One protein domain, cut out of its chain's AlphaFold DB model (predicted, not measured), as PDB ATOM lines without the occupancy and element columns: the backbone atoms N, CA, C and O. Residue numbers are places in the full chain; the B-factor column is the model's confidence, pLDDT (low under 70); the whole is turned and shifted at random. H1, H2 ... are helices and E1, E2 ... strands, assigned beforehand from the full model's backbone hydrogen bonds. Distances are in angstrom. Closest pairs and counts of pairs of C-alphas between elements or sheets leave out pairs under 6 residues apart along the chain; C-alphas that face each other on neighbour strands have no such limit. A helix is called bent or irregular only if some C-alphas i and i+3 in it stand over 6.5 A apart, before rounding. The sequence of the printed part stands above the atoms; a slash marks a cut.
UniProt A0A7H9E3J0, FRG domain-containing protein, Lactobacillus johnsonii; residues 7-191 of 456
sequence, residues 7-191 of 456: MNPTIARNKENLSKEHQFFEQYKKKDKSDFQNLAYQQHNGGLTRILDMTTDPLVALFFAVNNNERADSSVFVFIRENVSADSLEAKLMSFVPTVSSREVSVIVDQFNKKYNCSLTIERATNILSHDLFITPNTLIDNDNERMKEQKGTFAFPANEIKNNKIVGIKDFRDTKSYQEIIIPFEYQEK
ATOM      1  N   MET A   7     270.093 174.057 204.951       87.00
ATOM      2  CA  MET A   7     270.227 175.102 203.929       87.00
ATOM      3  C   MET A   7     270.991 176.298 204.504       87.00
ATOM      4  O   MET A   7     270.407 177.261 204.988       87.00
ATOM      5  N   ASN A   8     272.321 176.256 204.463       89.31
ATOM      6  CA  ASN A   8     273.127 177.289 205.118       89.31
ATOM      7  C   ASN A   8     273.452 178.469 204.181       89.31
ATOM      8  O   ASN A   8     273.879 178.245 203.033       89.31
ATOM      9  N   PRO A   9     273.300 179.724 204.659       93.12
ATOM     10  CA  PRO A   9     273.660 180.909 203.892       93.12
ATOM     11  C   PRO A   9     275.170 180.929 203.657       93.12
ATOM     12  O   PRO A   9     275.937 180.314 204.402       93.12
ATOM     13  N   THR A  10     275.616 181.610 202.604       92.88
ATOM     14  CA  THR A  10     277.012 181.534 202.137       92.88
ATOM     15  C   THR A  10     278.020 181.956 203.208       92.88
ATOM     16  O   THR A  10     279.073 181.324 203.322       92.88
ATOM     17  N   ILE A  11     277.678 182.929 204.061       93.19
ATOM     18  CA  ILE A  11     278.522 183.348 205.191       93.19
ATOM     19  C   ILE A  11     278.670 182.267 206.276       93.19
ATOM     20  O   ILE A  11     279.700 182.208 206.940       93.19
ATOM     21  N   ALA A  12     277.676 181.392 206.457       91.81
ATOM     22  CA  ALA A  12     277.665 180.375 207.513       91.81
ATOM     23  C   ALA A  12     278.309 179.046 207.087       91.81
ATOM     24  O   ALA A  12     278.529 178.171 207.920       91.81
ATOM     25  N   ARG A  13     278.634 178.880 205.797       87.88
ATOM     26  CA  ARG A  13     279.260 177.650 205.272       87.88
ATOM     27  C   ARG A  13     280.703 177.458 205.745       87.88
ATOM     28  O   ARG A  13     281.194 176.336 205.739       87.88
ATOM     29  N   ASN A  14     281.369 178.531 206.173       85.62
ATOM     30  CA  ASN A  14     282.678 178.488 206.818       85.62
ATOM     31  C   ASN A  14     282.654 179.391 208.059       85.62
ATOM     32  O   ASN A  14     282.362 180.581 207.955       85.62
ATOM     33  N   LYS A  15     282.992 178.836 209.228       77.19
ATOM     34  CA  LYS A  15     282.974 179.556 210.513       77.19
ATOM     35  C   LYS A  15     283.864 180.804 210.518       77.19
ATOM     36  O   LYS A  15     283.524 181.779 211.181       77.19
ATOM     37  N   GLU A  16     284.960 180.803 209.763       85.75
ATOM     38  CA  GLU A  16     285.865 181.956 209.662       85.75
ATOM     39  C   GLU A  16     285.254 183.144 208.912       85.75
ATOM     40  O   GLU A  16     285.682 184.282 209.100       85.75
ATOM     41  N   ASN A  17     284.243 182.910 208.072       90.44
ATOM     42  CA  ASN A  17     283.623 183.978 207.296       90.44
ATOM     43  C   ASN A  17     282.758 184.882 208.179       90.44
ATOM     44  O   ASN A  17     282.725 186.092 207.969       90.44
ATOM     45  N   LEU A  18     282.097 184.326 209.200       87.25
ATOM     46  CA  LEU A  18     281.191 185.086 210.065       87.25
ATOM     47  C   LEU A  18     281.913 186.189 210.854       87.25
ATOM     48  O   LEU A  18     281.352 187.268 211.063       87.25
ATOM     49  N   SER A  19     283.165 185.960 211.265       87.88
ATOM     50  CA  SER A  19     283.972 186.985 211.942       87.88
ATOM     51  C   SER A  19     284.383 188.129 211.007       87.88
ATOM     52  O   SER A  19     284.620 189.240 211.476       87.88
ATOM     53  N   LYS A  20     284.404 187.882 209.691       92.44
ATOM     54  CA  LYS A  20     284.767 188.842 208.636       92.44
ATOM     55  C   LYS A  20     283.568 189.424 207.886       92.44
ATOM     56  O   LYS A  20     283.755 190.247 207.001       92.44
ATOM     57  N   GLU A  21     282.339 189.047 208.229       94.81
ATOM     58  CA  GLU A  21     281.135 189.482 207.503       94.81
ATOM     59  C   GLU A  21     281.014 191.008 207.397       94.81
ATOM     60  O   GLU A  21     280.638 191.496 206.339       94.81
ATOM     61  N   HIS A  22     281.408 191.765 208.428       96.38
ATOM     62  CA  HIS A  22     281.454 193.227 208.338       96.38
ATOM     63  C   HIS A  22     282.388 193.727 207.234       96.38
ATOM     64  O   HIS A  22     282.035 194.632 206.483       96.38
ATOM     65  N   GLN A  23     283.555 193.100 207.086       95.19
ATOM     66  CA  GLN A  23     284.512 193.444 206.036       95.19
ATOM     67  C   GLN A  23     283.932 193.132 204.653       95.19
ATOM     68  O   GLN A  23     284.015 193.971 203.761       95.19
ATOM     69  N   PHE A  24     283.295 191.965 204.490       94.25
ATOM     70  CA  PHE A  24     282.638 191.599 203.232       94.25
ATOM     71  C   PHE A  24     281.495 192.554 202.883       94.25
ATOM     72  O   PHE A  24     281.399 192.995 201.740       94.25
ATOM     73  N   PHE A  25     280.668 192.916 203.867       95.88
ATOM     74  CA  PHE A  25     279.572 193.853 203.660       95.88
ATOM     75  C   PHE A  25     280.095 195.216 203.196       95.88
ATOM     76  O   PHE A  25     279.648 195.730 202.172       95.88
ATOM     77  N   GLU A  26     281.070 195.776 203.917       95.19
ATOM     78  CA  GLU A  26     281.642 197.096 203.641       95.19
ATOM     79  C   GLU A  26     282.375 197.166 202.300       95.19
ATOM     80  O   GLU A  26     282.266 198.170 201.598       95.19
ATOM     81  N   GLN A  27     283.081 196.100 201.914       92.25
ATOM     82  CA  GLN A  27     283.847 196.050 200.668       92.25
ATOM     83  C   GLN A  27     282.973 196.262 199.423       92.25
ATOM     84  O   GLN A  27     283.422 196.875 198.454       92.25
ATOM     85  N   TYR A  28     281.738 195.759 199.443       87.44
ATOM     86  CA  TYR A  28     280.850 195.749 198.278       87.44
ATOM     87  C   TYR A  28     279.580 196.586 198.474       87.44
ATOM     88  O   TYR A  28     278.661 196.497 197.654       87.44
ATOM     89  N   LYS A  29     279.485 197.381 199.550       93.06
ATOM     90  CA  LYS A  29     278.302 198.218 199.781       93.06
ATOM     91  C   LYS A  29     278.232 199.374 198.786       93.06
ATOM     92  O   LYS A  29     279.218 200.051 198.498       93.06
ATOM     93  N   LYS A  30     277.020 199.651 198.322       92.75
ATOM     94  CA  LYS A  30     276.654 200.832 197.546       92.75
ATOM     95  C   LYS A  30     275.966 201.843 198.463       92.75
ATOM     96  O   LYS A  30     275.125 201.472 199.281       92.75
ATOM     97  N   LYS A  31     276.357 203.118 198.359       89.62
ATOM     98  CA  LYS A  31     275.917 204.193 199.274       89.62
ATOM     99  C   LYS A  31     274.444 204.573 199.105       89.62
ATOM    100  O   LYS A  31     273.829 205.041 200.054       89.62
ATOM    101  N   ASP A  32     273.909 204.388 197.908       92.00
ATOM    102  CA  ASP A  32     272.529 204.663 197.502       92.00
ATOM    103  C   ASP A  32     271.545 203.547 197.893       92.00
ATOM    104  O   ASP A  32     270.339 203.696 197.713       92.00
ATOM    105  N   LYS A  33     272.045 202.438 198.452       94.19
ATOM    106  CA  LYS A  33     271.243 201.279 198.843       94.19
ATOM    107  C   LYS A  33     271.129 201.170 200.358       94.19
ATOM    108  O   LYS A  33     272.094 201.385 201.091       94.19
ATOM    109  N   SER A  34     269.950 200.778 200.828       95.62
ATOM    110  CA  SER A  34     269.742 200.336 202.209       95.62
ATOM    111  C   SER A  34     270.592 199.104 202.530       95.62
ATOM    112  O   SER A  34     271.101 198.421 201.637       95.62
ATOM    113  N   ASP A  35     270.733 198.784 203.816       96.88
ATOM    114  CA  ASP A  35     271.516 197.620 204.243       96.88
ATOM    115  C   ASP A  35     270.968 196.320 203.640       96.88
ATOM    116  O   ASP A  35     271.729 195.474 203.168       96.88
ATOM    117  N   PHE A  36     269.640 196.190 203.566       97.12
ATOM    118  CA  PHE A  36     269.013 195.008 202.992       97.12
ATOM    119  C   PHE A  36     269.167 194.950 201.462       97.12
ATOM    120  O   PHE A  36     269.552 193.912 200.926       97.12
ATOM    121  N   GLN A  37     268.978 196.064 200.747       96.69
ATOM    122  CA  GLN A  37     269.258 196.114 199.304       96.69
ATOM    123  C   GLN A  37     270.719 195.742 199.003       96.69
ATOM    124  O   GLN A  37     270.987 194.986 198.072       96.69
ATOM    125  N   ASN A  38     271.667 196.190 199.832       96.75
ATOM    126  CA  ASN A  38     273.070 195.797 199.710       96.75
ATOM    127  C   ASN A  38     273.278 194.289 199.891       96.75
ATOM    128  O   ASN A  38     273.976 193.684 199.079       96.75
ATOM    129  N   LEU A  39     272.651 193.660 200.890       96.69
ATOM    130  CA  LEU A  39     272.724 192.203 201.064       96.69
ATOM    131  C   LEU A  39     272.141 191.448 199.866       96.69
ATOM    132  O   LEU A  39     272.791 190.543 199.347       96.69
ATOM    133  N   ALA A  40     270.952 191.835 199.399       95.81
ATOM    134  CA  ALA A  40     270.313 191.216 198.237       95.81
ATOM    135  C   ALA A  40     271.166 191.378 196.968       95.81
ATOM    136  O   ALA A  40     271.352 190.433 196.199       95.81
ATOM    137  N   TYR A  41     271.736 192.566 196.756       94.69
ATOM    138  CA  TYR A  41     272.632 192.825 195.635       94.69
ATOM    139  C   TYR A  41     273.899 191.972 195.722       94.69
ATOM    140  O   TYR A  41     274.276 191.329 194.743       94.69
ATOM    141  N   GLN A  42     274.545 191.911 196.887       94.31
ATOM    142  CA  GLN A  42     275.743 191.097 197.088       94.31
ATOM    143  C   GLN A  42     275.451 189.607 196.874       94.31
ATOM    144  O   GLN A  42     276.197 188.956 196.147       94.31
ATOM    145  N   GLN A  43     274.340 189.083 197.401       93.19
ATOM    146  CA  GLN A  43     273.926 187.686 197.216       93.19
ATOM    147  C   GLN A  43     273.825 187.311 195.727       93.19
ATOM    148  O   GLN A  43     274.341 186.276 195.301       93.19
ATOM    149  N   HIS A  44     273.239 188.182 194.900       91.81
ATOM    150  CA  HIS A  44     273.123 187.941 193.460       91.81
ATOM    151  C   HIS A  44     274.407 188.207 192.663       91.81
ATOM    152  O   HIS A  44     274.476 187.847 191.490       91.81
ATOM    153  N   ASN A  45     275.438 188.787 193.269       89.06
ATOM    154  CA  ASN A  45     276.717 189.060 192.611       89.06
ATOM    155  C   ASN A  45     277.875 188.247 193.221       89.06
ATOM    156  O   ASN A  45     279.038 188.605 193.062       89.06
ATOM    157  N   GLY A  46     277.566 187.135 193.903       88.06
ATOM    158  CA  GLY A  46     278.561 186.192 194.434       88.06
ATOM    159  C   GLY A  46     279.146 186.563 195.801       88.06
ATOM    160  O   GLY A  46     280.108 185.937 196.241       88.06
ATOM    161  N   GLY A  47     278.575 187.559 196.477       91.69
ATOM    162  CA  GLY A  47     278.956 187.964 197.824       91.69
ATOM    163  C   GLY A  47     278.591 186.927 198.891       91.69
ATOM    164  O   GLY A  47     277.650 186.142 198.751       91.69
ATOM    165  N   LEU A  48     279.346 186.941 199.989       93.81
ATOM    166  CA  LEU A  48     279.072 186.116 201.161       93.81
ATOM    167  C   LEU A  48     278.079 186.842 202.064       93.81
ATOM    168  O   LEU A  48     278.411 187.870 202.649       93.81
ATOM    169  N   THR A  49     276.868 186.309 202.189       95.75
ATOM    170  CA  THR A  49     275.785 186.952 202.934       95.75
ATOM    171  C   THR A  49     275.146 185.994 203.934       95.75
ATOM    172  O   THR A  49     275.302 184.771 203.851       95.75
ATOM    173  N   ARG A  50     274.429 186.572 204.903       95.56
ATOM    174  CA  ARG A  50     273.620 185.855 205.900       95.56
ATOM    175  C   ARG A  50     272.218 185.488 205.432       95.56
ATOM    176  O   ARG A  50     271.507 184.824 206.178       95.56
ATOM    177  N   ILE A  51     271.805 185.936 204.251       96.25
ATOM    178  CA  ILE A  51     270.461 185.683 203.735       96.25
ATOM    179  C   ILE A  51     270.433 184.413 202.890       96.25
ATOM    180  O   ILE A  51     271.430 184.006 202.290       96.25
ATOM    181  N   LEU A  52     269.268 183.784 202.858       94.81
ATOM    182  CA  LEU A  52     268.923 182.748 201.902       94.81
ATOM    183  C   LEU A  52     268.106 183.370 200.779       94.81
ATOM    184  O   LEU A  52     267.174 184.134 201.030       94.81
ATOM    185  N   ASP A  53     268.481 183.013 199.558       93.38
ATOM    186  CA  ASP A  53     267.792 183.403 198.338       93.38
ATOM    187  C   ASP A  53     266.612 182.453 198.098       93.38
ATOM    188  O   ASP A  53     266.762 181.227 198.166       93.38
ATOM    189  N   MET A  54     265.430 183.018 197.888       94.50
ATOM    190  CA  MET A  54     264.176 182.304 197.685       94.50
ATOM    191  C   MET A  54     263.439 182.904 196.490       94.50
ATOM    192  O   MET A  54     263.661 184.045 196.107       94.50
ATOM    193  N   THR A  55     262.510 182.158 195.904       96.31
ATOM    194  CA  THR A  55     261.694 182.656 194.793       96.31
ATOM    195  C   THR A  55     260.228 182.344 195.020       96.31
ATOM    196  O   THR A  55     259.870 181.323 195.607       96.31
ATOM    197  N   THR A  56     259.377 183.246 194.541       95.56
ATOM    198  CA  THR A  56     257.928 183.028 194.464       95.56
ATOM    199  C   THR A  56     257.495 182.363 193.160       95.56
ATOM    200  O   THR A  56     256.337 181.971 193.032       95.56
ATOM    201  N   ASP A  57     258.400 182.224 192.186       96.88
ATOM    202  CA  ASP A  57     258.119 181.567 190.916       96.88
ATOM    203  C   ASP A  57     258.543 180.089 190.972       96.88
ATOM    204  O   ASP A  57     259.742 179.789 191.033       96.88
ATOM    205  N   PRO A  58     257.596 179.138 190.909       95.94
ATOM    206  CA  PRO A  58     257.924 177.718 190.970       95.94
ATOM    207  C   PRO A  58     258.802 177.253 189.800       95.94
ATOM    208  O   PRO A  58     259.576 176.309 189.962       95.94
ATOM    209  N   LEU A  59     258.737 177.907 188.634       97.50
ATOM    210  CA  LEU A  59     259.570 177.557 187.482       97.50
ATOM    211  C   LEU A  59     260.996 178.099 187.621       97.50
ATOM    212  O   LEU A  59     261.933 177.437 187.174       97.50
ATOM    213  N   VAL A  60     261.187 179.238 188.298       97.81
ATOM    214  CA  VAL A  60     262.532 179.690 188.698       97.81
ATOM    215  C   VAL A  60     263.136 178.701 189.694       97.81
ATOM    216  O   VAL A  60     264.275 178.273 189.509       97.81
ATOM    217  N   ALA A  61     262.373 178.272 190.707       97.19
ATOM    218  CA  ALA A  61     262.844 177.281 191.677       97.19
ATOM    219  C   ALA A  61     263.242 175.965 190.990       97.19
ATOM    220  O   ALA A  61     264.318 175.422 191.249       97.19
ATOM    221  N   LEU A  62     262.400 175.486 190.069       97.38
ATOM    222  CA  LEU A  62     262.668 174.279 189.296       97.38
ATOM    223  C   LEU A  62     263.908 174.431 188.410       97.38
ATOM    224  O   LEU A  62     264.721 173.509 188.362       97.38
ATOM    225  N   PHE A  63     264.093 175.588 187.764       97.62
ATOM    226  CA  PHE A  63     265.297 175.887 186.990       97.62
ATOM    227  C   PHE A  63     266.557 175.742 187.843       97.62
ATOM    228  O   PHE A  63     267.439 174.970 187.477       97.62
ATOM    229  N   PHE A  64     266.631 176.401 189.002       95.56
ATOM    230  CA  PHE A  64     267.802 176.292 189.878       95.56
ATOM    231  C   PHE A  64     268.016 174.870 190.407       95.56
ATOM    232  O   PHE A  64     269.158 174.441 190.559       95.56
ATOM    233  N   ALA A  65     266.940 174.112 190.638       94.50
ATOM    234  CA  ALA A  65     267.041 172.719 191.057       94.50
ATOM    235  C   ALA A  65     267.694 171.841 189.973       94.50
ATOM    236  O   ALA A  65     268.554 171.011 190.285       94.50
ATOM    237  N   VAL A  66     267.326 172.012 188.699       95.00
ATOM    238  CA  VAL A  66     267.845 171.175 187.597       95.00
ATOM    239  C   VAL A  66     269.096 171.740 186.923       95.00
ATOM    240  O   VAL A  66     269.789 171.001 186.222       95.00
ATOM    241  N   ASN A  67     269.418 173.019 187.135       95.00
ATOM    242  CA  ASN A  67     270.596 173.680 186.578       95.00
ATOM    243  C   ASN A  67     271.862 173.377 187.399       95.00
ATOM    244  O   ASN A  67     272.479 174.261 187.992       95.00
ATOM    245  N   ASN A  68     272.228 172.097 187.463       88.44
ATOM    246  CA  ASN A  68     273.427 171.618 188.139       88.44
ATOM    247  C   ASN A  68     274.222 170.650 187.242       88.44
ATOM    248  O   ASN A  68     273.675 170.019 186.328       88.44
ATOM    249  N   ASN A  69     275.522 170.544 187.524       91.12
ATOM    250  CA  ASN A  69     276.473 169.740 186.748       91.12
ATOM    251  C   ASN A  69     276.678 168.330 187.326       91.12
ATOM    252  O   ASN A  69     277.472 167.550 186.801       91.12
ATOM    253  N   GLU A  70     275.978 167.994 188.409       90.56
ATOM    254  CA  GLU A  70     276.153 166.741 189.135       90.56
ATOM    255  C   GLU A  70     275.167 165.671 188.650       90.56
ATOM    256  O   GLU A  70     274.053 165.948 188.206       90.56
ATOM    257  N   ARG A  71     275.572 164.400 188.755       90.38
ATOM    258  CA  ARG A  71     274.670 163.259 188.556       90.38
ATOM    259  C   ARG A  71     273.968 162.929 189.864       90.38
ATOM    260  O   ARG A  71     274.314 161.956 190.527       90.38
ATOM    261  N   ALA A  72     273.006 163.764 190.233       86.88
ATOM    262  CA  ALA A  72     272.226 163.618 191.455       86.88
ATOM    263  C   ALA A  72     270.763 164.003 191.217       86.88
ATOM    264  O   ALA A  72     270.464 164.839 190.364       86.88
ATOM    265  N   ASP A  73     269.858 163.432 192.011       86.75
ATOM    266  CA  ASP A  73     268.500 163.969 192.137       86.75
ATOM    267  C   ASP A  73     268.551 165.404 192.650       86.75
ATOM    268  O   ASP A  73     269.538 165.809 193.256       86.75
ATOM    269  N   SER A  74     267.493 166.171 192.446       88.50
ATOM    270  CA  SER A  74     267.376 167.538 192.959       88.50
ATOM    271  C   SER A  74     266.115 167.691 193.791       88.50
ATOM    272  O   SER A  74     265.249 166.825 193.756       88.50
ATOM    273  N   SER A  75     266.005 168.792 194.530       88.81
ATOM    274  CA  SER A  75     264.842 169.065 195.374       88.81
ATOM    275  C   SER A  75     264.385 170.508 195.211       88.81
ATOM    276  O   SER A  75     265.210 171.415 195.104       88.81
ATOM    277  N   VAL A  76     263.071 170.712 195.239       91.56
ATOM    278  CA  VAL A  76     262.435 172.019 195.430       91.56
ATOM    279  C   VAL A  76     261.754 172.009 196.794       91.56
ATOM    280  O   VAL A  76     260.946 171.128 197.078       91.56
ATOM    281  N   PHE A  77     262.074 172.989 197.634       90.19
ATOM    282  CA  PHE A  77     261.472 173.143 198.957       90.19
ATOM    283  C   PHE A  77     260.418 174.248 198.927       90.19
ATOM    284  O   PHE A  77     260.702 175.380 198.538       90.19
ATOM    285  N   VAL A  78     259.204 173.923 199.361       91.31
ATOM    286  CA  VAL A  78     258.083 174.860 199.461       91.31
ATOM    287  C   VAL A  78     257.999 175.366 200.893       91.31
ATOM    288  O   VAL A  78     257.909 174.566 201.822       91.31
ATOM    289  N   PHE A  79     257.992 176.682 201.085       90.44
ATOM    290  CA  PHE A  79     257.852 177.312 202.397       90.44
ATOM    291  C   PHE A  79     256.548 178.098 202.469       90.44
ATOM    292  O   PHE A  79     256.293 178.964 201.640       90.44
ATOM    293  N   ILE A  80     255.744 177.814 203.492       88.12
ATOM    294  CA  ILE A  80     254.511 178.546 203.798       88.12
ATOM    295  C   ILE A  80     254.653 179.042 205.232       88.12
ATOM    296  O   ILE A  80     254.556 178.251 206.172       88.12
ATOM    297  N   ARG A  81     255.023 180.311 205.410       86.44
ATOM    298  CA  ARG A  81     255.462 180.856 206.704       86.44
ATOM    299  C   ARG A  81     254.920 182.263 206.932       86.44
ATOM    300  O   ARG A  81     254.702 183.012 205.977       86.44
ATOM    301  N   GLU A  82     254.747 182.612 208.208       87.69
ATOM    302  CA  GLU A  82     254.587 184.009 208.613       87.69
ATOM    303  C   GLU A  82     255.783 184.811 208.093       87.69
ATOM    304  O   GLU A  82     256.922 184.338 208.095       87.69
ATOM    305  N   ASN A  83     255.501 186.007 207.595       93.38
ATOM    306  CA  ASN A  83     256.480 186.857 206.944       93.38
ATOM    307  C   ASN A  83     256.259 188.317 207.339       93.38
ATOM    308  O   ASN A  83     255.175 188.696 207.782       93.38
ATOM    309  N   VAL A  84     257.311 189.118 207.193       97.12
ATOM    310  CA  VAL A  84     257.293 190.554 207.480       97.12
ATOM    311  C   VAL A  84     257.737 191.351 206.261       97.12
ATOM    312  O   VAL A  84     258.526 190.874 205.443       97.12
ATOM    313  N   SER A  85     257.267 192.593 206.158       97.75
ATOM    314  CA  SER A  85     257.755 193.526 205.139       97.75
ATOM    315  C   SER A  85     259.259 193.774 205.294       97.75
ATOM    316  O   SER A  85     259.760 193.876 206.413       97.75
ATOM    317  N   ALA A  86     259.974 193.950 204.182       97.12
ATOM    318  CA  ALA A  86     261.385 194.336 204.174       97.12
ATOM    319  C   ALA A  86     261.667 195.656 204.923       97.12
ATOM    320  O   ALA A  86     262.785 195.868 205.392       97.12
ATOM    321  N   ASP A  87     260.653 196.513 205.081       95.75
ATOM    322  CA  ASP A  87     260.734 197.767 205.837       95.75
ATOM    323  C   ASP A  87     260.437 197.628 207.336       95.75
ATOM    324  O   ASP A  87     260.522 198.624 208.072       95.75
ATOM    325  N   SER A  88     260.086 196.427 207.805       97.31
ATOM    326  CA  SER A  88     259.796 196.189 209.217       97.31
ATOM    327  C   SER A  88     261.035 196.398 210.092       97.31
ATOM    328  O   SER A  88     262.181 196.358 209.633       97.31
ATOM    329  N   LEU A  89     260.803 196.622 211.387       97.38
ATOM    330  CA  LEU A  89     261.870 196.760 212.377       97.38
ATOM    331  C   LEU A  89     262.765 195.512 212.407       97.38
ATOM    332  O   LEU A  89     263.984 195.623 212.496       97.38
ATOM    333  N   GLU A  90     262.151 194.336 212.302       98.06
ATOM    334  CA  GLU A  90     262.799 193.028 212.316       98.06
ATOM    335  C   GLU A  90     263.727 192.856 211.109       98.06
ATOM    336  O   GLU A  90     264.899 192.510 211.278       98.06
ATOM    337  N   ALA A  91     263.236 193.159 209.903       98.00
ATOM    338  CA  ALA A  91     264.026 193.071 208.676       98.00
ATOM    339  C   ALA A  91     265.188 194.076 208.683       98.00
ATOM    340  O   ALA A  91     266.333 193.718 208.384       98.00
ATOM    341  N   LYS A  92     264.927 195.316 209.120       97.94
ATOM    342  CA  LYS A  92     265.962 196.343 209.301       97.94
ATOM    343  C   LYS A  92     267.030 195.890 210.291       97.94
ATOM    344  O   LYS A  92     268.207 195.953 209.955       97.94
ATOM    345  N   LEU A  93     266.651 195.361 211.454       98.50
ATOM    346  CA  LEU A  93     267.609 194.867 212.447       98.50
ATOM    347  C   LEU A  93     268.459 193.713 211.898       98.50
ATOM    348  O   LEU A  93     269.683 193.760 212.005       98.50
ATOM    349  N   MET A  94     267.835 192.704 211.281       98.12
ATOM    350  CA  MET A  94     268.546 191.542 210.727       98.12
ATOM    351  C   MET A  94     269.520 191.936 209.609       98.12
ATOM    352  O   MET A  94     270.632 191.404 209.546       98.12
ATOM    353  N   SER A  95     269.128 192.891 208.759       98.06
ATOM    354  CA  SER A  95     269.982 193.434 207.695       98.06
ATOM    355  C   SER A  95     271.079 194.379 208.200       98.06
ATOM    356  O   SER A  95     272.104 194.518 207.538       98.06
ATOM    357  N   PHE A  96     270.910 194.971 209.387       98.12
ATOM    358  CA  PHE A  96     271.877 195.883 209.996       98.12
ATOM    359  C   PHE A  96     273.060 195.166 210.660       98.12
ATOM    360  O   PHE A  96     274.171 195.692 210.654       98.12
ATOM    361  N   VAL A  97     272.871 193.956 211.202       97.69
ATOM    362  CA  VAL A  97     273.945 193.177 211.858       97.69
ATOM    363  C   VAL A  97     275.259 193.085 211.056       97.69
ATOM    364  O   VAL A  97     276.316 193.291 211.655       97.69
ATOM    365  N   PRO A  98     275.271 192.785 209.740       96.94
ATOM    366  CA  PRO A  98     276.513 192.736 208.967       96.94
ATOM    367  C   PRO A  98     277.199 194.101 208.831       96.94
ATOM    368  O   PRO A  98     278.384 194.153 208.535       96.94
ATOM    369  N   THR A  99     276.518 195.215 209.091       96.75
ATOM    370  CA  THR A  99     277.129 196.556 209.037       96.75
ATOM    371  C   THR A  99     277.973 196.885 210.270       96.75
ATOM    372  O   THR A  99     278.719 197.861 210.260       96.75
ATOM    373  N   VAL A 100     277.903 196.056 211.317       96.38
ATOM    374  CA  VAL A 100     278.573 196.280 212.603       96.38
ATOM    375  C   VAL A 100     279.697 195.263 212.797       96.38
ATOM    376  O   VAL A 100     279.498 194.054 212.676       96.38
ATOM    377  N   SER A 101     280.891 195.750 213.140       95.00
ATOM    378  CA  SER A 101     282.057 194.901 213.423       95.00
ATOM    379  C   SER A 101     281.923 194.112 214.732       95.00
ATOM    380  O   SER A 101     282.409 192.985 214.834       95.00
ATOM    381  N   SER A 102     281.249 194.684 215.734       95.75
ATOM    382  CA  SER A 102     280.953 194.016 217.004       95.75
ATOM    383  C   SER A 102     279.842 192.975 216.861       95.75
ATOM    384  O   SER A 102     278.876 193.159 216.123       95.75
ATOM    385  N   ARG A 103     279.962 191.887 217.629       95.12
ATOM    386  CA  ARG A 103     278.943 190.829 217.753       95.12
ATOM    387  C   ARG A 103     278.180 190.858 219.067       95.12
ATOM    388  O   ARG A 103     277.328 189.999 219.282       95.12
ATOM    389  N   GLU A 104     278.480 191.822 219.928       97.69
ATOM    390  CA  GLU A 104     277.727 192.063 221.156       97.69
ATOM    391  C   GLU A 104     276.373 192.685 220.801       97.69
ATOM    392  O   GLU A 104     276.313 193.728 220.143       97.69
ATOM    393  N   VAL A 105     275.281 192.052 221.232       97.81
ATOM    394  CA  VAL A 105     273.913 192.476 220.900       97.81
ATOM    395  C   VAL A 105     273.634 193.878 221.434       97.81
ATOM    396  O   VAL A 105     273.010 194.667 220.735       97.81
ATOM    397  N   SER A 106     274.151 194.234 222.615       97.81
ATOM    398  CA  SER A 106     274.034 195.595 223.161       97.81
ATOM    399  C   SER A 106     274.616 196.647 222.215       97.81
ATOM    400  O   SER A 106     273.932 197.602 221.866       97.81
ATOM    401  N   VAL A 107     275.834 196.425 221.709       98.12
ATOM    402  CA  VAL A 107     276.499 197.347 220.776       98.12
ATOM    403  C   VAL A 107     275.731 197.455 219.459       98.12
ATOM    404  O   VAL A 107     275.582 198.553 218.923       98.12
ATOM    405  N   ILE A 108     275.227 196.331 218.937       98.19
ATOM    406  CA  ILE A 108     274.401 196.323 217.721       98.19
ATOM    407  C   ILE A 108     273.130 197.150 217.943       98.19
ATOM    408  O   ILE A 108     272.797 197.982 217.102       98.19
ATOM    409  N   VAL A 109     272.441 196.959 219.070       98.31
ATOM    410  CA  VAL A 109     271.200 197.671 219.410       98.31
ATOM    411  C   VAL A 109     271.437 199.166 219.580       98.31
ATOM    412  O   VAL A 109     270.691 199.959 219.009       98.31
ATOM    413  N   ASP A 110     272.493 199.564 220.288       98.12
ATOM    414  CA  ASP A 110     272.831 200.975 220.490       98.12
ATOM    415  C   ASP A 110     273.097 201.680 219.153       98.12
ATOM    416  O   ASP A 110     272.573 202.768 218.887       98.12
ATOM    417  N   GLN A 111     273.867 201.042 218.264       98.38
ATOM    418  CA  GLN A 111     274.154 201.591 216.937       98.38
ATOM    419  C   GLN A 111     272.922 201.592 216.025       98.38
ATOM    420  O   GLN A 111     272.714 202.556 215.285       98.38
ATOM    421  N   PHE A 112     272.088 200.554 216.100       98.31
ATOM    422  CA  PHE A 112     270.836 200.464 215.353       98.31
ATOM    423  C   PHE A 112     269.869 201.580 215.763       98.31
ATOM    424  O   PHE A 112     269.388 202.330 214.913       98.31
ATOM    425  N   ASN A 113     269.647 201.746 217.070       98.19
ATOM    426  CA  ASN A 113     268.797 202.792 217.634       98.19
ATOM    427  C   ASN A 113     269.264 204.182 217.205       98.19
ATOM    428  O   ASN A 113     268.448 204.999 216.778       98.19
ATOM    429  N   LYS A 114     270.583 204.421 217.230       97.69
ATOM    430  CA  LYS A 114     271.181 205.673 216.758       97.69
ATOM    431  C   LYS A 114     270.969 205.898 215.257       97.69
ATOM    432  O   LYS A 114     270.646 207.014 214.863       97.69
ATOM    433  N   LYS A 115     271.148 204.870 214.419       96.50
ATOM    434  CA  LYS A 115     270.995 204.977 212.955       96.50
ATOM    435  C   LYS A 115     269.545 205.213 212.533       96.50
ATOM    436  O   LYS A 115     269.301 206.015 211.640       96.50
ATOM    437  N   TYR A 116     268.601 204.515 213.161       95.44
ATOM    438  CA  TYR A 116     267.188 204.525 212.769       95.44
ATOM    439  C   TYR A 116     266.301 205.413 213.649       95.44
ATOM    440  O   TYR A 116     265.088 205.422 213.460       95.44
ATOM    441  N   ASN A 117     266.891 206.155 214.593       94.75
ATOM    442  CA  ASN A 117     266.189 207.009 215.551       94.75
ATOM    443  C   ASN A 117     265.013 206.283 216.235       94.75
ATOM    444  O   ASN A 117     263.866 206.726 216.188       94.75
ATOM    445  N   CYS A 118     265.300 205.122 216.824       93.75
ATOM    446  CA  CYS A 118     264.305 204.286 217.492       93.75
ATOM    447  C   CYS A 118     264.785 203.833 218.879       93.75
ATOM    448  O   CYS A 118     265.919 204.094 219.277       93.75
ATOM    449  N   SER A 119     263.899 203.184 219.638       94.81
ATOM    450  CA  SER A 119     264.161 202.739 221.014       94.81
ATOM    451  C   SER A 119     263.903 201.240 221.160       94.81
ATOM    452  O   SER A 119     263.007 200.806 221.882       94.81
ATOM    453  N   LEU A 120     264.664 200.434 220.424       97.38
ATOM    454  CA  LEU A 120     264.642 198.981 220.538       97.38
ATOM    455  C   LEU A 120     265.373 198.537 221.811       97.38
ATOM    456  O   LEU A 120     266.518 198.923 222.040       97.38
ATOM    457  N   THR A 121     264.729 197.705 222.630       97.88
ATOM    458  CA  THR A 121     265.355 197.108 223.816       97.88
ATOM    459  C   THR A 121     266.243 195.923 223.436       97.88
ATOM    460  O   THR A 121     265.981 195.225 222.453       97.88
ATOM    461  N   ILE A 122     267.270 195.646 224.247       97.69
ATOM    462  CA  ILE A 122     268.162 194.486 224.058       97.69
ATOM    463  C   ILE A 122     267.374 193.170 224.092       97.69
ATOM    464  O   ILE A 122     267.637 192.277 223.289       97.69
ATOM    465  N   GLU A 123     266.378 193.055 224.973       97.62
ATOM    466  CA  GLU A 123     265.520 191.868 225.076       97.62
ATOM    467  C   GLU A 123     264.738 191.621 223.779       97.62
ATOM    468  O   GLU A 123     264.815 190.533 223.200       97.62
ATOM    469  N   ARG A 124     264.051 192.650 223.261       97.56
ATOM    470  CA  ARG A 124     263.295 192.539 222.008       97.56
ATOM    471  C   ARG A 124     264.222 192.273 220.822       97.56
ATOM    472  O   ARG A 124     263.897 191.444 219.980       97.56
ATOM    473  N   ALA A 125     265.385 192.922 220.767       98.06
ATOM    474  CA  ALA A 125     266.381 192.656 219.733       98.06
ATOM    475  C   ALA A 125     266.878 191.207 219.778       98.06
ATOM    476  O   ALA A 125     266.927 190.542 218.748       98.06
ATOM    477  N   THR A 126     267.190 190.693 220.968       98.12
ATOM    478  CA  THR A 126     267.625 189.303 221.159       98.12
ATOM    479  C   THR A 126     266.548 188.328 220.700       98.12
ATOM    480  O   THR A 126     266.869 187.347 220.026       98.12
ATOM    481  N   ASN A 127     265.277 188.610 221.006       97.69
ATOM    482  CA  ASN A 127     264.151 187.814 220.526       97.69
ATOM    483  C   ASN A 127     264.091 187.794 218.991       97.69
ATOM    484  O   ASN A 127     264.103 186.709 218.416       97.69
ATOM    485  N   ILE A 128     264.132 188.955 218.331       97.94
ATOM    486  CA  ILE A 128     264.117 189.057 216.860       97.94
ATOM    487  C   ILE A 128     265.301 188.296 216.248       97.94
ATOM    488  O   ILE A 128     265.117 187.438 215.391       97.94
ATOM    489  N   LEU A 129     266.519 188.570 216.725       98.00
ATOM    490  CA  LEU A 129     267.755 187.994 216.187       98.00
ATOM    491  C   LEU A 129     267.833 186.470 216.367       98.00
ATOM    492  O   LEU A 129     268.585 185.818 215.643       98.00
ATOM    493  N   SER A 130     267.092 185.895 217.318       97.00
ATOM    494  CA  SER A 130     267.129 184.461 217.644       97.00
ATOM    495  C   SER A 130     266.130 183.600 216.861       97.00
ATOM    496  O   SER A 130     266.142 182.373 217.046       97.00
ATOM    497  N   HIS A 131     265.299 184.209 216.007       94.62
ATOM    498  CA  HIS A 131     264.286 183.544 215.182       94.62
ATOM    499  C   HIS A 131     264.571 183.723 213.690       94.62
ATOM    500  O   HIS A 131     265.242 184.670 213.281       94.62
ATOM    501  N   ASP A 132     264.089 182.779 212.879       94.88
ATOM    502  CA  ASP A 132     264.149 182.955 211.432       94.88
ATOM    503  C   ASP A 132     263.161 184.037 211.012       94.88
ATOM    504  O   ASP A 132     262.078 184.165 211.590       94.88
ATOM    505  N   LEU A 133     263.510 184.763 209.961       96.00
ATOM    506  CA  LEU A 133     262.667 185.801 209.399       96.00
ATOM    507  C   LEU A 133     262.432 185.521 207.922       96.00
ATOM    508  O   LEU A 133     263.390 185.406 207.162       96.00
ATOM    509  N   PHE A 134     261.173 185.444 207.506       96.00
ATOM    510  CA  PHE A 134     260.793 185.361 206.097       96.00
ATOM    511  C   PHE A 134     260.290 186.719 205.633       96.00
ATOM    512  O   PHE A 134     259.552 187.394 206.354       96.00
ATOM    513  N   ILE A 135     260.683 187.118 204.429       97.50
ATOM    514  CA  ILE A 135     260.343 188.432 203.895       97.50
ATOM    515  C   ILE A 135     259.150 188.322 202.958       97.50
ATOM    516  O   ILE A 135     259.095 187.454 202.080       97.50
ATOM    517  N   THR A 136     258.175 189.206 203.162       96.19
ATOM    518  CA  THR A 136     257.000 189.312 202.304       96.19
ATOM    519  C   THR A 136     257.461 189.625 200.876       96.19
ATOM    520  O   THR A 136     258.184 190.610 200.674       96.19
ATOM    521  N   PRO A 137     257.059 188.828 199.870       94.00
ATOM    522  CA  PRO A 137     257.435 189.077 198.484       94.00
ATOM    523  C   PRO A 137     257.092 190.497 198.024       94.00
ATOM    524  O   PRO A 137     256.098 191.074 198.458       94.00
ATOM    525  N   ASN A 138     257.901 191.045 197.116       91.38
ATOM    526  CA  ASN A 138     257.730 192.380 196.522       91.38
ATOM    527  C   ASN A 138     257.799 193.572 197.499       91.38
ATOM    528  O   ASN A 138     257.538 194.698 197.086       91.38
ATOM    529  N   THR A 139     258.168 193.363 198.769       95.62
ATOM    530  CA  THR A 139     258.375 194.474 199.719       95.62
ATOM    531  C   THR A 139     259.784 195.063 199.663       95.62
ATOM    532  O   THR A 139     259.960 196.237 199.968       95.62
ATOM    533  N   LEU A 140     260.789 194.292 199.225       94.81
ATOM    534  CA  LEU A 140     262.120 194.815 198.915       94.81
ATOM    535  C   LEU A 140     262.174 195.238 197.444       94.81
ATOM    536  O   LEU A 140     262.189 194.393 196.550       94.81
ATOM    537  N   ILE A 141     262.227 196.545 197.192       90.88
ATOM    538  CA  ILE A 141     262.325 197.101 195.837       90.88
ATOM    539  C   ILE A 141     263.778 197.501 195.577       90.88
ATOM    540  O   ILE A 141     264.324 198.352 196.275       90.88
ATOM    541  N   ASP A 142     264.413 196.903 194.570       91.19
ATOM    542  CA  ASP A 142     265.764 197.261 194.118       91.19
ATOM    543  C   ASP A 142     265.826 197.202 192.587       91.19
ATOM    544  O   ASP A 142     266.061 196.147 191.998       91.19
ATOM    545  N   ASN A 143     265.567 198.343 191.944       86.88
ATOM    546  CA  ASN A 143     265.449 198.431 190.485       86.88
ATOM    547  C   ASN A 143     266.759 198.111 189.752       86.88
ATOM    548  O   ASN A 143     266.710 197.648 188.614       86.88
ATOM    549  N   ASP A 144     267.909 198.299 190.403       88.88
ATOM    550  CA  ASP A 144     269.219 198.023 189.800       88.88
ATOM    551  C   ASP A 144     269.651 196.561 189.984       88.88
ATOM    552  O   ASP A 144     270.660 196.121 189.427       88.88
ATOM    553  N   ASN A 145     268.919 195.790 190.792       91.94
ATOM    554  CA  ASN A 145     269.171 194.371 191.001       91.94
ATOM    555  C   ASN A 145     268.327 193.543 190.031       91.94
ATOM    556  O   ASN A 145     267.365 192.870 190.400       91.94
ATOM    557  N   GLU A 146     268.707 193.579 188.756       91.31
ATOM    558  CA  GLU A 146     267.970 192.880 187.701       91.31
ATOM    559  C   GLU A 146     267.866 191.363 187.939       91.31
ATOM    560  O   GLU A 146     266.822 190.783 187.656       91.31
ATOM    561  N   ARG A 147     268.883 190.718 188.541       92.94
ATOM    562  CA  ARG A 147     268.798 189.289 188.913       92.94
ATOM    563  C   ARG A 147     267.664 189.026 189.908       92.94
ATOM    564  O   ARG A 147     266.943 188.048 189.731       92.94
ATOM    565  N   MET A 148     267.467 189.900 190.902       93.56
ATOM    566  CA  MET A 148     266.351 189.785 191.854       93.56
ATOM    567  C   MET A 148     265.001 189.852 191.139       93.56
ATOM    568  O   MET A 148     264.109 189.051 191.416       93.56
ATOM    569  N   LYS A 149     264.871 190.790 190.195       92.94
ATOM    570  CA  LYS A 149     263.655 190.980 189.400       92.94
ATOM    571  C   LYS A 149     263.357 189.755 188.535       92.94
ATOM    572  O   LYS A 149     262.248 189.228 188.593       92.94
ATOM    573  N   GLU A 150     264.343 189.274 187.778       94.31
ATOM    574  CA  GLU A 150     264.169 188.131 186.874       94.31
ATOM    575  C   GLU A 150     263.854 186.830 187.614       94.31
ATOM    576  O   GLU A 150     263.067 186.013 187.135       94.31
ATOM    577  N   GLN A 151     264.411 186.659 188.813       94.19
ATOM    578  CA  GLN A 151     264.187 185.478 189.642       94.19
ATOM    579  C   GLN A 151     262.915 185.562 190.493       94.19
ATOM    580  O   GLN A 151     262.606 184.600 191.196       94.19
ATOM    581  N   LYS A 152     262.176 186.684 190.458       94.31
ATOM    582  CA  LYS A 152     261.074 186.980 191.397       94.31
ATOM    583  C   LYS A 152     261.487 186.692 192.848       94.31
ATOM    584  O   LYS A 152     260.789 185.985 193.589       94.31
ATOM    585  N   GLY A 153     262.682 187.184 193.177       92.19
ATOM    586  CA  GLY A 153     263.406 186.875 194.399       92.19
ATOM    587  C   GLY A 153     262.708 187.412 195.647       92.19
ATOM    588  O   GLY A 153     262.159 188.513 195.659       92.19
ATOM    589  N   THR A 154     262.753 186.619 196.707       95.50
ATOM    590  CA  THR A 154     262.477 187.010 198.088       95.50
ATOM    591  C   THR A 154     263.533 186.363 198.981       95.50
ATOM    592  O   THR A 154     264.371 185.602 198.505       95.50
ATOM    593  N   PHE A 155     263.531 186.660 200.277       96.50
ATOM    594  CA  PHE A 155     264.623 186.250 201.152       96.50
ATOM    595  C   PHE A 155     264.132 185.694 202.479       96.50
ATOM    596  O   PHE A 155     263.054 186.034 202.973       96.50
ATOM    597  N   ALA A 156     264.991 184.879 203.080       96.31
ATOM    598  CA  ALA A 156     264.884 184.501 204.476       96.31
ATOM    599  C   ALA A 156     266.192 184.802 205.211       96.31
ATOM    600  O   ALA A 156     267.284 184.644 204.663       96.31
ATOM    601  N   PHE A 157     266.083 185.202 206.471       96.69
ATOM    602  CA  PHE A 157     267.203 185.270 207.394       96.69
ATOM    603  C   PHE A 157     267.115 184.086 208.350       96.69
ATOM    604  O   PHE A 157     266.142 183.992 209.100       96.69
ATOM    605  N   PRO A 158     268.109 183.191 208.375       95.44
ATOM    606  CA  PRO A 158     268.198 182.200 209.432       95.44
ATOM    607  C   PRO A 158     268.478 182.870 210.781       95.44
ATOM    608  O   PRO A 158     269.179 183.884 210.862       95.44
ATOM    609  N   ALA A 159     267.948 182.278 211.848       95.50
ATOM    610  CA  ALA A 159     268.183 182.721 213.217       95.50
ATOM    611  C   ALA A 159     269.680 182.798 213.573       95.50
ATOM    612  O   ALA A 159     270.472 181.938 213.190       95.50
ATOM    613  N   ASN A 160     270.069 183.766 214.402       96.12
ATOM    614  CA  ASN A 160     271.410 183.817 214.984       96.12
ATOM    615  C   ASN A 160     271.514 182.852 216.183       96.12
ATOM    616  O   ASN A 160     270.553 182.629 216.928       96.12
ATOM    617  N   GLU A 161     272.700 182.286 216.398       95.81
ATOM    618  CA  GLU A 161     273.061 181.628 217.655       95.81
ATOM    619  C   GLU A 161     273.641 182.684 218.600       95.81
ATOM    620  O   GLU A 161     274.667 183.297 218.296       95.81
ATOM    621  N   ILE A 162     272.980 182.903 219.740       96.19
ATOM    622  CA  ILE A 162     273.360 183.926 220.718       96.19
ATOM    623  C   ILE A 162     273.742 183.249 222.034       96.19
ATOM    624  O   ILE A 162     272.965 182.471 222.585       96.19
ATOM    625  N   LYS A 163     274.939 183.552 222.545       96.06
ATOM    626  CA  LYS A 163     275.440 183.097 223.852       96.06
ATOM    627  C   LYS A 163     276.006 184.289 224.606       96.06
ATOM    628  O   LYS A 163     276.778 185.047 224.031       96.06
ATOM    629  N   ASN A 164     275.633 184.449 225.875       93.81
ATOM    630  CA  ASN A 164     276.096 185.548 226.733       93.81
ATOM    631  C   ASN A 164     275.981 186.928 226.053       93.81
ATOM    632  O   ASN A 164     276.936 187.692 226.039       93.81
ATOM    633  N   ASN A 165     274.822 187.216 225.448       93.81
ATOM    634  CA  ASN A 165     274.546 188.463 224.719       93.81
ATOM    635  C   ASN A 165     275.421 188.716 223.471       93.81
ATOM    636  O   ASN A 165     275.463 189.834 222.963       93.81
ATOM    637  N   LYS A 166     276.074 187.678 222.936       96.56
ATOM    638  CA  LYS A 166     276.921 187.746 221.743       96.56
ATOM    639  C   LYS A 166     276.446 186.796 220.652       96.56
ATOM    640  O   LYS A 166     276.158 185.631 220.924       96.56
ATOM    641  N   ILE A 167     276.429 187.268 219.406       95.56
ATOM    642  CA  ILE A 167     276.210 186.420 218.229       95.56
ATOM    643  C   ILE A 167     277.473 185.584 217.983       95.56
ATOM    644  O   ILE A 167     278.534 186.122 217.664       95.56
ATOM    645  N   VAL A 168     277.356 184.264 218.128       94.25
ATOM    646  CA  VAL A 168     278.464 183.304 217.952       94.25
ATOM    647  C   VAL A 168     278.346 182.476 216.674       94.25
ATOM    648  O   VAL A 168     279.302 181.810 216.281       94.25
ATOM    649  N   GLY A 169     277.187 182.518 216.020       93.81
ATOM    650  CA  GLY A 169     276.875 181.675 214.875       93.81
ATOM    651  C   GLY A 169     275.566 182.068 214.202       93.81
ATOM    652  O   GLY A 169     274.847 182.958 214.659       93.81
ATOM    653  N   ILE A 170     275.249 181.356 213.127       94.50
ATOM    654  CA  ILE A 170     273.935 181.347 212.484       94.50
ATOM    655  C   ILE A 170     273.411 179.916 212.617       94.50
ATOM    656  O   ILE A 170     274.148 178.971 212.338       94.50
ATOM    657  N   LYS A 171     272.175 179.753 213.091       92.44
ATOM    658  CA  LYS A 171     271.535 178.441 213.232       92.44
ATOM    659  C   LYS A 171     271.254 177.856 211.851       92.44
ATOM    660  O   LYS A 171     270.843 178.577 210.942       92.44
ATOM    661  N   ASP A 172     271.404 176.539 211.724       87.25
ATOM    662  CA  ASP A 172     271.085 175.844 210.479       87.25
ATOM    663  C   ASP A 172     269.611 176.041 210.103       87.25
ATOM    664  O   ASP A 172     268.684 175.867 210.911       87.25
ATOM    665  N   PHE A 173     269.383 176.371 208.837       85.44
ATOM    666  CA  PHE A 173     268.042 176.459 208.286       85.44
ATOM    667  C   PHE A 173     267.616 175.071 207.798       85.44
ATOM    668  O   PHE A 173     267.985 174.633 206.711       85.44
ATOM    669  N   ARG A 174     266.898 174.339 208.653       82.00
ATOM    670  CA  ARG A 174     266.580 172.920 208.429       82.00
ATOM    671  C   ARG A 174     265.426 172.701 207.457       82.00
ATOM    672  O   ARG A 174     264.460 173.466 207.451       82.00
ATOM    673  N   ASP A 175     265.480 171.598 206.720       75.75
ATOM    674  CA  ASP A 175     264.421 171.149 205.810       75.75
ATOM    675  C   ASP A 175     263.078 170.942 206.520       75.75
ATOM    676  O   ASP A 175     262.029 171.154 205.917       75.75
ATOM    677  N   THR A 176     263.076 170.559 207.799       72.62
ATOM    678  CA  THR A 176     261.866 170.372 208.618       72.62
ATOM    679  C   THR A 176     261.017 171.638 208.693       72.62
ATOM    680  O   THR A 176     259.820 171.566 208.957       72.62
ATOM    681  N   LYS A 177     261.611 172.794 208.373       78.00
ATOM    682  CA  LYS A 177     260.927 174.077 208.218       78.00
ATOM    683  C   LYS A 177     260.306 174.293 206.830       78.00
ATOM    684  O   LYS A 177     259.720 175.347 206.637       78.00
ATOM    685  N   SER A 178     260.409 173.382 205.869       86.00
ATOM    686  CA  SER A 178     259.598 173.423 204.640       86.00
ATOM    687  C   SER A 178     258.206 172.851 204.909       86.00
ATOM    688  O   SER A 178     258.003 172.106 205.862       86.00
ATOM    689  N   TYR A 179     257.227 173.224 204.098       84.31
ATOM    690  CA  TYR A 179     255.937 172.549 204.018       84.31
ATOM    691  C   TYR A 179     256.045 171.274 203.173       84.31
ATOM    692  O   TYR A 179     255.565 170.216 203.559       84.31
ATOM    693  N   GLN A 180     256.739 171.354 202.040       82.69
ATOM    694  CA  GLN A 180     256.877 170.233 201.121       82.69
ATOM    695  C   GLN A 180     258.272 170.214 200.506       82.69
ATOM    696  O   GLN A 180     258.847 171.264 200.221       82.69
ATOM    697  N   GLU A 181     258.793 169.013 200.271       83.88
ATOM    698  CA  GLU A 181     259.936 168.778 199.395       83.88
ATOM    699  C   GLU A 181     259.442 168.030 198.156       83.88
ATOM    700  O   GLU A 181     258.811 166.977 198.263       83.88
ATOM    701  N   ILE A 182     259.722 168.584 196.982       84.12
ATOM    702  CA  ILE A 182     259.447 167.962 195.690       84.12
ATOM    703  C   ILE A 182     260.782 167.459 195.151       84.12
ATOM    704  O   ILE A 182     261.650 168.256 194.790       84.12
ATOM    705  N   ILE A 183     260.949 166.139 195.114       83.06
ATOM    706  CA  ILE A 183     262.151 165.496 194.580       83.06
ATOM    707  C   ILE A 183     262.034 165.432 193.055       83.06
ATOM    708  O   ILE A 183     261.030 164.970 192.522       83.06
ATOM    709  N   ILE A 184     263.079 165.878 192.364       85.56
ATOM    710  CA  ILE A 184     263.216 165.872 190.909       85.56
ATOM    711  C   ILE A 184     264.257 164.812 190.525       85.56
ATOM    712  O   ILE A 184     265.464 165.061 190.675       85.56
ATOM    713  N   PRO A 185     263.830 163.636 190.029       85.25
ATOM    714  CA  PRO A 185     264.754 162.569 189.676       85.25
ATOM    715  C   PRO A 185     265.702 162.991 188.551       85.25
ATOM    716  O   PRO A 185     265.287 163.652 187.593       85.25
ATOM    717  N   PHE A 186     266.970 162.596 188.657       88.81
ATOM    718  CA  PHE A 186     268.022 162.947 187.697       88.81
ATOM    719  C   PHE A 186     267.640 162.695 186.231       88.81
ATOM    720  O   PHE A 186     267.909 163.534 185.369       88.81
ATOM    721  N   GLU A 187     266.984 161.568 185.947       87.94
ATOM    722  CA  GLU A 187     266.688 161.102 184.588       87.94
ATOM    723  C   GLU A 187     265.770 162.062 183.817       87.94
ATOM    724  O   GLU A 187     265.857 162.146 182.590       87.94
ATOM    725  N   TYR A 188     264.955 162.846 184.532       87.19
ATOM    726  CA  TYR A 188     264.045 163.834 183.951       87.19
ATOM    727  C   TYR A 188     264.646 165.234 183.836       87.19
ATOM    728  O   TYR A 188     264.120 166.065 183.094       87.19
ATOM    729  N   GLN A 189     265.749 165.519 184.530       91.81
ATOM    730  CA  GLN A 189     266.250 166.887 184.645       91.81
ATOM    731  C   GLN A 189     266.647 167.493 183.290       91.81
ATOM    732  O   GLN A 189     266.495 168.694 183.106       91.81
ATOM    733  N   GLU A 190     267.204 166.711 182.354       92.31
ATOM    734  CA  GLU A 190     267.628 167.221 181.029       92.31
ATOM    735  C   GLU A 190     266.419 167.665 180.195       92.31
ATOM    736  O   GLU A 190     266.432 168.742 179.595       92.31
ATOM    737  N   LYS A 191     265.337 166.878 180.237       90.75
ATOM    738  CA  LYS A 191     264.061 167.214 179.599       90.75
ATOM    739  C   LYS A 191     263.428 168.444 180.251       90.75
ATOM    740  O   LYS A 191     263.116 169.396 179.548       90.75
TER     741      LYS A 191
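This is residues 7 to 191 of the 456 residues of the protein "FRG domain-containing protein" of Lactobacillus johnsonii (UniProt A0A7H9E3J0). This is an elongated body with three separate two-stranded antiparallel ladders along its length: E1 and E3 near the middle, the hairpin of E4 and E5 toward one end with crossed helices H5, H6 and H7, and E2 with E6 at the other, with H4 packed on them and H9 at the tip. H3 reaches from H5 to H8 past the E1 and E3 ladder. The printed part has 185 residues with nine named helices and six named strands, in the order H1 H2 H3 E1 H4 E2 H5 H6 H7 H8 E3 E4 E5 E6 H9, a mixed class. It is compact, with a radius of gyration of the C-alphas of 16.9 A, and spans 54 by 35 by 31 A.

E1, residues 52 to 55, and E3, residues 153 to 157, are antiparallel neighbours; N 52 and O 156, 2.8 A apart, are within hydrogen-bond range. E3 runs on at 11 degrees into E4, residues 160 to 163, which forms an antiparallel hairpin with E5, residues 166 to 170, where N 163 and O 166 are 2.9 A apart. H3, residues 35 to 44, is near E3 and touches the hub H5, residues 89 to 99, at a steep tilt of 67 degrees, the same way; the closest C-alphas, of Phe 36 and Ser 95, are 5.1 A apart. H3 also touches H8, residues 146 to 150, the closest C-alphas being those of His 44 and Arg 147, 6.4 A. H5 touches H7, residues 122 to 129, about perpendicular at 86 degrees, closest at the C-alphas of Glu 90 and Ile 128, 6.2 A. Residues 21 to 26 alone of H2, residues 15 to 27, touch H5, closest at the C-alphas of His 22 and Pro 98, 5.0 A. H6, residues 105 to 116, only just touches H5, with 3 pairs of C-alphas within 8 A, the closest those of Val 97 and Ile 108, 6.7 A. H1, residues 10 to 13, touches H2 only at the corner, closest at the C-alphas of Ile 11 and Asn 17, 5.6 A. E2, residues 74 to 78, is the antiparallel neighbour of E6, residues 180 to 184, with N 76 and O 182 2.9 A apart; the closest C-alphas of E2 and H4, residues 58 to 66, are those of Ser 74 and Ala 65, 5.5 A. H9, residues 186 to 191, is close to but not clearly touching H4. Every O i to N i+4 pair is within hydrogen-bond range in H3, H4, H6, H7 and H8, against 5 of 9 in H2, 5 of 7 in H5 and 0 of 2 in H9, which has 2 of 3 O i to N i+3 pairs; H1 is too short for an i+4 pair.

H1 begins at C-alpha 10, (277.012, 181.534, 202.137), and H9 ends at C-alpha 191, (264.061, 167.214, 179.599). H2 is 19.2 A long, H6 16.0 A and H5 15.6 A. H2, H9 and, only just, H5 are irregular: C-alphas 19 and 22 are 7.6 A apart, 187 and 190 7.1 A, 95 and 98 6.7 A.

The farthest C-alphas, of Ser 119 and Glu 187, are 55.4 A apart. The printed part has no cut; the one long link is H7 to H8, residues 130 to 145. Mean pLDDT of the printed part is 93.2, and no printed residue is under 70.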